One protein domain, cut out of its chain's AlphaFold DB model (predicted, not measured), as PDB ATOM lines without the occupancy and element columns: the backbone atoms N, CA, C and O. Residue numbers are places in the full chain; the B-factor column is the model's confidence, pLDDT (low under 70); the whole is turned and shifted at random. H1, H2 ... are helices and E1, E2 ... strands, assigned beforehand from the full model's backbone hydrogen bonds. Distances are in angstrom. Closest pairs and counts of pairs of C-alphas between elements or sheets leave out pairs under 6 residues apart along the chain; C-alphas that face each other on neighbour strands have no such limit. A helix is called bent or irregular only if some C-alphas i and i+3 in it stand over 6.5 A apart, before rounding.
ATOM      1  N   ALA A 468     -31.397  -8.281  50.073       88.38
ATOM      2  CA  ALA A 468     -31.862  -9.587  50.556       88.38
ATOM      3  C   ALA A 468     -33.121 -10.116  49.834       88.38
ATOM      4  O   ALA A 468     -33.216 -11.316  49.581       88.38
ATOM      5  N   ASP A 469     -34.032  -9.222  49.433       88.12
ATOM      6  CA  ASP A 469     -35.289  -9.560  48.746       88.12
ATOM      7  C   ASP A 469     -35.156  -9.686  47.215       88.12
ATOM      8  O   ASP A 469     -36.132  -9.964  46.510       88.12
ATOM      9  N   GLN A 470     -33.964  -9.452  46.663       87.56
ATOM     10  CA  GLN A 470     -33.738  -9.486  45.222       87.56
ATOM     11  C   GLN A 470     -33.438 -10.913  44.724       87.56
ATOM     12  O   GLN A 470     -32.797 -11.710  45.412       87.56
ATOM     13  N   PRO A 471     -33.864 -11.264  43.497       84.12
ATOM     14  CA  PRO A 471     -33.647 -12.595  42.938       84.12
ATOM     15  C   PRO A 471     -32.163 -12.874  42.641       84.12
ATOM     16  O   PRO A 471     -31.465 -12.030  42.086       84.12
ATOM     17  N   ARG A 472     -31.705 -14.099  42.941       89.88
ATOM     18  CA  ARG A 472     -30.316 -14.577  42.770       89.88
ATOM     19  C   ARG A 472     -30.258 -15.795  41.838       89.88
ATOM     20  O   ARG A 472     -29.929 -16.896  42.265       89.88
ATOM     21  N   GLN A 473     -30.674 -15.622  40.586       88.19
ATOM     22  CA  GLN A 473     -30.880 -16.739  39.648       88.19
ATOM     23  C   GLN A 473     -29.661 -17.023  38.769       88.19
ATOM     24  O   GLN A 473     -29.448 -18.159  38.360       88.19
ATOM     25  N   GLN A 474     -28.890 -15.989  38.442       89.50
ATOM     26  CA  GLN A 474     -27.795 -16.045  37.476       89.50
ATOM     27  C   GLN A 474     -26.557 -15.368  38.060       89.50
ATOM     28  O   GLN A 474     -26.689 -14.408  38.820       89.50
ATOM     29  N   SER A 475     -25.371 -15.864  37.704       91.31
ATOM     30  CA  SER A 475     -24.085 -15.278  38.084       91.31
ATOM     31  C   SER A 475     -23.467 -14.493  36.924       91.31
ATOM     32  O   SER A 475     -23.630 -14.843  35.753       91.31
ATOM     33  N   ALA A 476     -22.755 -13.420  37.254       92.62
ATOM     34  CA  ALA A 476     -21.966 -12.624  36.321       92.62
ATOM     35  C   ALA A 476     -20.725 -12.066  37.035       92.62
ATOM     36  O   ALA A 476     -20.732 -11.911  38.255       92.62
ATOM     37  N   VAL A 477     -19.661 -11.763  36.292       94.69
ATOM     38  CA  VAL A 477     -18.391 -11.263  36.854       94.69
ATOM     39  C   VAL A 477     -18.232  -9.782  36.546       94.69
ATOM     40  O   VAL A 477     -18.461  -9.367  35.411       94.69
ATOM     41  N   VAL A 478     -17.819  -8.972  37.522       94.31
ATOM     42  CA  VAL A 478     -17.550  -7.540  37.315       94.31
ATOM     43  C   VAL A 478     -16.365  -7.365  36.377       94.31
ATOM     44  O   VAL A 478     -15.243  -7.779  36.679       94.31
ATOM     45  N   VAL A 479     -16.605  -6.691  35.254       94.88
ATOM     46  CA  VAL A 479     -15.578  -6.363  34.253       94.88
ATOM     47  C   VAL A 479     -15.194  -4.887  34.271       94.88
ATOM     48  O   VAL A 479     -14.086  -4.548  33.854       94.88
ATOM     49  N   GLN A 480     -16.070  -4.021  34.788       91.75
ATOM     50  CA  GLN A 480     -15.852  -2.580  34.890       91.75
ATOM     51  C   GLN A 480     -16.533  -2.020  36.145       91.75
ATOM     52  O   GLN A 480     -17.671  -2.370  36.439       91.75
ATOM     53  N   GLU A 481     -15.841  -1.138  36.867       91.62
ATOM     54  CA  GLU A 481     -16.292  -0.595  38.161       91.62
ATOM     55  C   GLU A 481     -17.145   0.673  37.999       91.62
ATOM     56  O   GLU A 481     -18.076   0.903  38.769       91.62
ATOM     57  N   GLN A 482     -16.867   1.496  36.977       86.88
ATOM     58  CA  GLN A 482     -17.605   2.735  36.699       86.88
ATOM     59  C   GLN A 482     -17.781   2.993  35.183       86.88
ATOM     60  O   GLN A 482     -16.781   3.151  34.475       86.88
ATOM     61  N   PRO A 483     -19.029   3.078  34.673       87.69
ATOM     62  CA  PRO A 483     -20.240   2.565  35.323       87.69
ATOM     63  C   PRO A 483     -20.102   1.060  35.604       87.69
ATOM     64  O   PRO A 483     -19.402   0.361  34.872       87.69
ATOM     65  N   LEU A 484     -20.750   0.574  36.665       91.00
ATOM     66  CA  LEU A 484     -20.651  -0.828  37.064       91.00
ATOM     67  C   LEU A 484     -21.209  -1.730  35.953       91.00
ATOM     68  O   LEU A 484     -22.383  -1.619  35.584       91.00
ATOM     69  N   ALA A 485     -20.366  -2.612  35.421       92.94
ATOM     70  CA  ALA A 485     -20.722  -3.541  34.359       92.94
ATOM     71  C   ALA A 485     -20.197  -4.948  34.651       92.94
ATOM     72  O   ALA A 485     -19.100  -5.133  35.188       92.94
ATOM     73  N   VAL A 486     -20.985  -5.940  34.250       94.31
ATOM     74  CA  VAL A 486     -20.693  -7.363  34.430       94.31
ATOM     75  C   VAL A 486     -20.680  -8.088  33.094       94.31
ATOM     76  O   VAL A 486     -21.320  -7.639  32.147       94.31
ATOM     77  N   ALA A 487     -19.986  -9.220  33.032       92.88
ATOM     78  CA  ALA A 487     -20.046 -10.159  31.921       92.88
ATOM     79  C   ALA A 487     -20.626 -11.504  32.376       92.88
ATOM     80  O   ALA A 487     -20.268 -12.016  33.442       92.88
ATOM     81  N   ALA A 488     -21.517 -12.076  31.564       87.81
ATOM     82  CA  ALA A 488     -21.924 -13.471  31.694       87.81
ATOM     83  C   ALA A 488     -20.759 -14.411  31.331       87.81
ATOM     84  O   ALA A 488     -19.813 -14.008  30.651       87.81
ATOM     85  N   ALA A 489     -20.860 -15.688  31.711       75.50
ATOM     86  CA  ALA A 489     -19.890 -16.716  31.315       75.50
ATOM     87  C   ALA A 489     -19.732 -16.844  29.782       75.50
ATOM     88  O   ALA A 489     -18.666 -17.211  29.301       75.50
ATOM     89  N   GLU A 490     -20.768 -16.488  29.018       73.12
ATOM     90  CA  GLU A 490     -20.796 -16.529  27.548       73.12
ATOM     91  C   GLU A 490     -20.250 -15.246  26.882       73.12
ATOM     92  O   GLU A 490     -20.288 -15.107  25.663       73.12
ATOM     93  N   GLY A 491     -19.711 -14.303  27.667       74.06
ATOM     94  CA  GLY A 491     -19.012 -13.111  27.169       74.06
ATOM     95  C   GLY A 491     -19.890 -11.886  26.897       74.06
ATOM     96  O   GLY A 491     -19.358 -10.820  26.586       74.06
ATOM     97  N   GLU A 492     -21.214 -11.983  27.048       80.25
ATOM     98  CA  GLU A 492     -22.105 -10.822  26.951       80.25
ATOM     99  C   GLU A 492     -21.947  -9.896  28.166       80.25
ATOM    100  O   GLU A 492     -22.123 -10.314  29.313       80.25
ATOM    101  N   SER A 493     -21.623  -8.623  27.909       88.62
ATOM    102  CA  SER A 493     -21.480  -7.592  28.938       88.62
ATOM    103  C   SER A 493     -22.739  -6.742  29.086       88.62
ATOM    104  O   SER A 493     -23.295  -6.301  28.077       88.62
ATOM    105  N   ALA A 494     -23.124  -6.398  30.314       91.56
ATOM    106  CA  ALA A 494     -24.180  -5.424  30.572       91.56
ATOM    107  C   ALA A 494     -23.913  -4.521  31.767       91.56
ATOM    108  O   ALA A 494     -23.174  -4.854  32.691       91.56
ATOM    109  N   LEU A 495     -24.591  -3.375  31.744       93.88
ATOM    110  CA  LEU A 495     -24.653  -2.454  32.869       93.88
ATOM    111  C   LEU A 495     -25.483  -3.049  34.006       93.88
ATOM    112  O   LEU A 495     -26.532  -3.663  33.777       93.88
ATOM    113  N   VAL A 496     -25.014  -2.817  35.227       91.19
ATOM    114  CA  VAL A 496     -25.707  -3.216  36.446       91.19
ATOM    115  C   VAL A 496     -26.768  -2.179  36.814       91.19
ATOM    116  O   VAL A 496     -26.526  -0.973  36.782       91.19
ATOM    117  N   GLU A 497     -27.949  -2.656  37.191       89.81
ATOM    118  CA  GLU A 497     -29.064  -1.859  37.701       89.81
ATOM    119  C   GLU A 497     -29.605  -2.424  39.016       89.81
ATOM    120  O   GLU A 497     -29.307  -3.553  39.405       89.81
ATOM    121  N   GLY A 498     -30.440  -1.634  39.698       82.50
ATOM    122  CA  GLY A 498     -31.051  -2.033  40.967       82.50
ATOM    123  C   GLY A 498     -30.125  -1.873  42.171       82.50
ATOM    124  O   GLY A 498     -30.411  -2.427  43.226       82.50
ATOM    125  N   PHE A 499     -29.031  -1.118  42.027       86.75
ATOM    126  CA  PHE A 499     -28.151  -0.797  43.144       86.75
ATOM    127  C   PHE A 499     -28.852   0.168  44.129       86.75
ATOM    128  O   PHE A 499     -29.411   1.174  43.672       86.75
ATOM    129  N   PRO A 500     -28.837  -0.093  45.452       85.75
ATOM    130  CA  PRO A 500     -29.487   0.765  46.443       85.75
ATOM    131  C   PRO A 500     -28.878   2.176  46.453       85.75
ATOM    132  O   PRO A 500     -27.668   2.344  46.616       85.75
ATOM    133  N   GLN A 501     -29.700   3.210  46.241       85.38
ATOM    134  CA  GLN A 501     -29.215   4.597  46.116       85.38
ATOM    135  C   GLN A 501     -28.607   5.133  47.417       85.38
ATOM    136  O   GLN A 501     -27.667   5.924  47.386       85.38
ATOM    137  N   ASP A 502     -29.132   4.684  48.551       85.62
ATOM    138  CA  ASP A 502     -28.655   4.974  49.902       85.62
ATOM    139  C   ASP A 502     -27.251   4.415  50.175       85.62
ATOM    140  O   ASP A 502     -26.543   4.936  51.035       85.62
ATOM    141  N   LEU A 503     -26.806   3.432  49.387       87.62
ATOM    142  CA  LEU A 503     -25.478   2.828  49.480       87.62
ATOM    143  C   LEU A 503     -24.549   3.247  48.332       87.62
ATOM    144  O   LEU A 503     -23.498   2.640  48.148       87.62
ATOM    145  N   ALA A 504     -24.885   4.278  47.546       83.75
ATOM    146  CA  ALA A 504     -24.113   4.671  46.358       83.75
ATOM    147  C   ALA A 504     -22.618   4.932  46.640       83.75
ATOM    148  O   ALA A 504     -21.770   4.633  45.801       83.75
ATOM    149  N   SER A 505     -22.276   5.440  47.829       84.94
ATOM    150  CA  SER A 505     -20.882   5.619  48.264       84.94
ATOM    151  C   SER A 505     -20.137   4.293  48.467       84.94
ATOM    152  O   SER A 505     -18.921   4.243  48.303       84.94
ATOM    153  N   GLN A 506     -20.857   3.215  48.770       87.75
ATOM    154  CA  GLN A 506     -20.328   1.870  48.993       87.75
ATOM    155  C   GLN A 506     -20.150   1.081  47.695       87.75
ATOM    156  O   GLN A 506     -19.477   0.057  47.703       87.75
ATOM    157  N   ALA A 507     -20.681   1.561  46.563       85.75
ATOM    158  CA  ALA A 507     -20.476   0.927  45.259       85.75
ATOM    159  C   ALA A 507     -18.983   0.802  44.891       85.75
ATOM    160  O   ALA A 507     -18.610  -0.101  44.151       85.75
ATOM    161  N   GLN A 508     -18.125   1.661  45.456       89.31
ATOM    162  CA  GLN A 508     -16.665   1.602  45.305       89.31
ATOM    163  C   GLN A 508     -16.034   0.348  45.935       89.31
ATOM    164  O   GLN A 508     -14.900   0.012  45.615       89.31
ATOM    165  N   ALA A 509     -16.751  -0.349  46.824       92.44
ATOM    166  CA  ALA A 509     -16.311  -1.616  47.402       92.44
ATOM    167  C   ALA A 509     -16.439  -2.795  46.419       92.44
ATOM    168  O   ALA A 509     -15.827  -3.839  46.653       92.44
ATOM    169  N   ILE A 510     -17.223  -2.642  45.344       94.00
ATOM    170  CA  ILE A 510     -17.359  -3.640  44.281       94.00
ATOM    171  C   ILE A 510     -16.220  -3.432  43.285       94.00
ATOM    172  O   ILE A 510     -16.139  -2.389  42.638       94.00
ATOM    173  N   LEU A 511     -15.358  -4.435  43.155       94.62
ATOM    174  CA  LEU A 511     -14.156  -4.372  42.331       94.62
ATOM    175  C   LEU A 511     -14.238  -5.319  41.139       94.62
ATOM    176  O   LEU A 511     -14.993  -6.296  41.123       94.62
ATOM    177  N   ARG A 512     -13.395  -5.069  40.136       93.88
ATOM    178  CA  ARG A 512     -13.219  -5.996  39.018       93.88
ATOM    179  C   ARG A 512     -12.815  -7.390  39.519       93.88
ATOM    180  O   ARG A 512     -11.871  -7.539  40.307       93.88
ATOM    181  N   GLY A 513     -13.505  -8.400  38.991       92.19
ATOM    182  CA  GLY A 513     -13.368  -9.805  39.374       92.19
ATOM    183  C   GLY A 513     -14.377 -10.278  40.421       92.19
ATOM    184  O   GLY A 513     -14.501 -11.483  40.601       92.19
ATOM    185  N   ASP A 514     -15.119  -9.378  41.076       94.88
ATOM    186  CA  ASP A 514     -16.187  -9.782  41.996       94.88
ATOM    187  C   ASP A 514     -17.322 -10.489  41.246       94.88
ATOM    188  O   ASP A 514     -17.594 -10.217  40.073       94.88
ATOM    189  N   HIS A 515     -18.000 -11.408  41.928       94.12
ATOM    190  CA  HIS A 515     -19.124 -12.152  41.377       94.12
ATOM    191  C   HIS A 515     -20.440 -11.545  41.850       94.12
ATOM    192  O   HIS A 515     -20.693 -11.413  43.045       94.12
ATOM    193  N   LEU A 516     -21.309 -11.204  40.906       94.12
ATOM    194  CA  LEU A 516     -22.651 -10.705  41.172       94.12
ATOM    195  C   LEU A 516     -23.664 -11.806  40.875       94.12
ATOM    196  O   LEU A 516     -23.613 -12.448  39.827       94.12
ATOM    197  N   TYR A 517     -24.612 -11.986  41.786       93.69
ATOM    198  CA  TYR A 517     -25.776 -12.842  41.587       93.69
ATOM    199  C   TYR A 517     -27.002 -11.970  41.388       93.69
ATOM    200  O   TYR A 517     -27.179 -10.974  42.089       93.69
ATOM    201  N   GLY A 518     -27.847 -12.326  40.430       93.56
ATOM    202  CA  GLY A 518     -28.931 -11.458  40.000       93.56
ATOM    203  C   GLY A 518     -29.826 -12.097  38.951       93.56
ATOM    204  O   GLY A 518     -29.963 -13.323  38.891       93.56
ATOM    205  N   ARG A 519     -30.426 -11.252  38.110       92.88
ATOM    206  CA  ARG A 519     -31.177 -11.671  36.921       92.88
ATOM    207  C   ARG A 519     -30.908 -10.755  35.733       92.88
ATOM    208  O   ARG A 519     -30.815  -9.536  35.888       92.88
ATOM    209  N   TRP A 520     -30.865 -11.336  34.541       90.44
ATOM    210  CA  TRP A 520     -30.840 -10.590  33.287       90.44
ATOM    211  C   TRP A 520     -32.243 -10.075  32.943       90.44
ATOM    212  O   TRP A 520     -33.213 -10.831  32.929       90.44
ATOM    213  N   ASN A 521     -32.362  -8.778  32.658       88.25
ATOM    214  CA  ASN A 521     -33.609  -8.154  32.224       88.25
ATOM    215  C   ASN A 521     -33.324  -7.130  31.119       88.25
ATOM    216  O   ASN A 521     -32.662  -6.125  31.361       88.25
ATOM    217  N   GLN A 522     -33.813  -7.390  29.902       85.81
ATOM    218  CA  GLN A 522     -33.715  -6.477  28.750       85.81
ATOM    219  C   GLN A 522     -32.290  -5.944  28.473       85.81
ATOM    220  O   GLN A 522     -32.095  -4.752  28.240       85.81
ATOM    221  N   GLY A 523     -31.279  -6.819  28.508       87.50
ATOM    222  CA  GLY A 523     -29.882  -6.440  28.249       87.50
ATOM    223  C   GLY A 523     -29.200  -5.690  29.400       87.50
ATOM    224  O   GLY A 523     -28.139  -5.102  29.207       87.50
ATOM    225  N   ARG A 524     -29.803  -5.694  30.594       91.88
ATOM    226  CA  ARG A 524     -29.219  -5.179  31.838       91.88
ATOM    227  C   ARG A 524     -29.172  -6.268  32.901       91.88
ATOM    228  O   ARG A 524     -29.969  -7.210  32.866       91.88
ATOM    229  N   PHE A 525     -28.253  -6.127  33.849       93.06
ATOM    230  CA  PHE A 525     -28.116  -7.061  34.961       93.06
ATOM    231  C   PHE A 525     -28.675  -6.445  36.241       93.06
ATOM    232  O   PHE A 525     -28.121  -5.480  36.766       93.06
ATOM    233  N   GLN A 526     -29.775  -6.990  36.758       93.62
ATOM    234  CA  GLN A 526     -30.316  -6.563  38.045       93.62
ATOM    235  C   GLN A 526     -29.599  -7.310  39.169       93.62
ATOM    236  O   GLN A 526     -29.719  -8.533  39.269       93.62
ATOM    237  N   ILE A 527     -28.875  -6.571  40.006       94.00
ATOM    238  CA  ILE A 527     -28.094  -7.120  41.118       94.00
ATOM    239  C   ILE A 527     -28.996  -7.634  42.249       94.00
ATOM    240  O   ILE A 527     -30.012  -7.019  42.575       94.00
ATOM    241  N   GLY A 528     -28.617  -8.758  42.860       93.06
ATOM    242  CA  GLY A 528     -29.279  -9.320  44.042       93.06
ATOM    243  C   GLY A 528     -28.339  -9.851  45.132       93.06
ATOM    244  O   GLY A 528     -28.778 -10.077  46.258       93.06
ATOM    245  N   ALA A 529     -27.053 -10.036  44.831       94.00
ATOM    246  CA  ALA A 529     -25.977 -10.178  45.809       94.00
ATOM    247  C   ALA A 529     -24.609  -9.956  45.150       94.00
ATOM    248  O   ALA A 529     -24.468 -10.077  43.931       94.00
ATOM    249  N   VAL A 530     -23.603  -9.694  45.977       94.44
ATOM    250  CA  VAL A 530     -22.187  -9.588  45.628       94.44
ATOM    251  C   VAL A 530     -21.391 -10.587  46.459       94.44
ATOM    252  O   VAL A 530     -21.564 -10.675  47.675       94.44
ATOM    253  N   ILE A 531     -20.494 -11.314  45.803       94.25
ATOM    254  CA  ILE A 531     -19.463 -12.141  46.418       94.25
ATOM    255  C   ILE A 531     -18.106 -11.571  45.982       94.25
ATOM    256  O   ILE A 531     -17.847 -11.505  44.777       94.25
ATOM    257  N   PRO A 532     -17.250 -11.132  46.921       94.88
ATOM    258  CA  PRO A 532     -15.926 -10.632  46.580       94.88
ATOM    259  C   PRO A 532     -15.076 -11.744  45.967       94.88
ATOM    260  O   PRO A 532     -15.173 -12.898  46.388       94.88
ATOM    261  N   LYS A 533     -14.200 -11.405  45.017       92.00
ATOM    262  CA  LYS A 533     -13.250 -12.368  44.429       92.00
ATOM    263  C   LYS A 533     -12.367 -13.051  45.474       92.00
ATOM    264  O   LYS A 533     -11.956 -14.186  45.281       92.00
ATOM    265  N   GLU A 534     -12.117 -12.383  46.597       91.31
ATOM    266  CA  GLU A 534     -11.349 -12.909  47.723       91.31
ATOM    267  C   GLU A 534     -12.067 -14.051  48.448       91.31
ATOM    268  O   GLU A 534     -11.404 -14.797  49.150       91.31
ATOM    269  N   ALA A 535     -13.388 -14.210  48.290       89.19
ATOM    270  CA  ALA A 535     -14.143 -15.351  48.820       89.19
ATOM    271  C   ALA A 535     -14.126 -16.574  47.887       89.19
ATOM    272  O   ALA A 535     -14.692 -17.613  48.228       89.19
ATOM    273  N   LEU A 536     -13.543 -16.448  46.693       85.38
ATOM    274  CA  LEU A 536     -13.495 -17.519  45.705       85.38
ATOM    275  C   LEU A 536     -12.158 -18.256  45.815       85.38
ATOM    276  O   LEU A 536     -11.125 -17.621  46.038       85.38
TER     277      LEU A 536
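Overview. This is residues 468 to 536 of the 542 residues of an uncharacterized protein of Planctomycetes bacterium (UniProt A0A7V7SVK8). The domain is a small closed barrel of five strands, E1 to E5, with one irregular helix, H1, off to its side on the link between E3 and E4, where residues 501 to 506 stick out. Round the ring run E1, E2, E3, E5, E4 and back to E1, a mixed sheet in which E3 and E5 alone are a parallel pair. The printed part has 69 residues with five named strands and one named helix, in the order E1 E2 E3 H1 E4 E5, and its class is mixed, helices and strands. It is compact, with a radius of gyration of the C-alphas of 10.9 A and spans of 30 by 24 by 21 A.

Arrangement. Begin at E4, residues 515 to 521, and E5, residues 524 to 531, an antiparallel hairpin at 156 degrees; look for N 517 and O 529 at 2.9 A. On the other side of E4 find E1, residues 474 to 480, antiparallel, with N 476 and O 516 at 2.9 A. E1 pairs in a staggered way, with E4 over 474 to 477 and with E2, residues 485 to 487, over 477 to 480; N 487 and O 477 are 2.8 A apart. E3, residues 493 to 497, is antiparallel to E2, with N 494 and O 486 at 2.9 A. E1, E2 and E3 form a meander, each strand the antiparallel neighbour of the one before. The ring closes where E3 and E5 are parallel, with N 497 and O 525 at 2.9 A. H1, residues 501 to 509, is not on the barrel, and it is apart from E1, E2 and E5. In H1, 1 of 5 O i to N i+4 pairs and 4 of 6 O i to N i+3 pairs are within hydrogen-bond range.

Along the chain. Find C-alpha 474 at (-27.795, -16.045, 37.476); from there E1 runs 18.2 A to residue 480. E2 has three residues, and E3 spans 12.9 A. Look for H1 from C-alpha 501 at (-29.215, 4.597, 46.116), 14.4 A long; it is irregular, with C-alphas 502 and 505 8.0 A apart. E4 measures 17.6 A. E5, 18.9 A long, bends by 75 degrees at residue 528 and ends at C-alpha 531, (-19.463, -12.141, 46.418).

Size, cuts and confidence. The two C-alphas farthest apart are those of Glu 490 and Asp 502, at 32.0 A. The printed part runs from 468 to 536 with no cut, and the five links between named elements are tight. The mean pLDDT of the printed part is 89.7, and no printed residue is under 70.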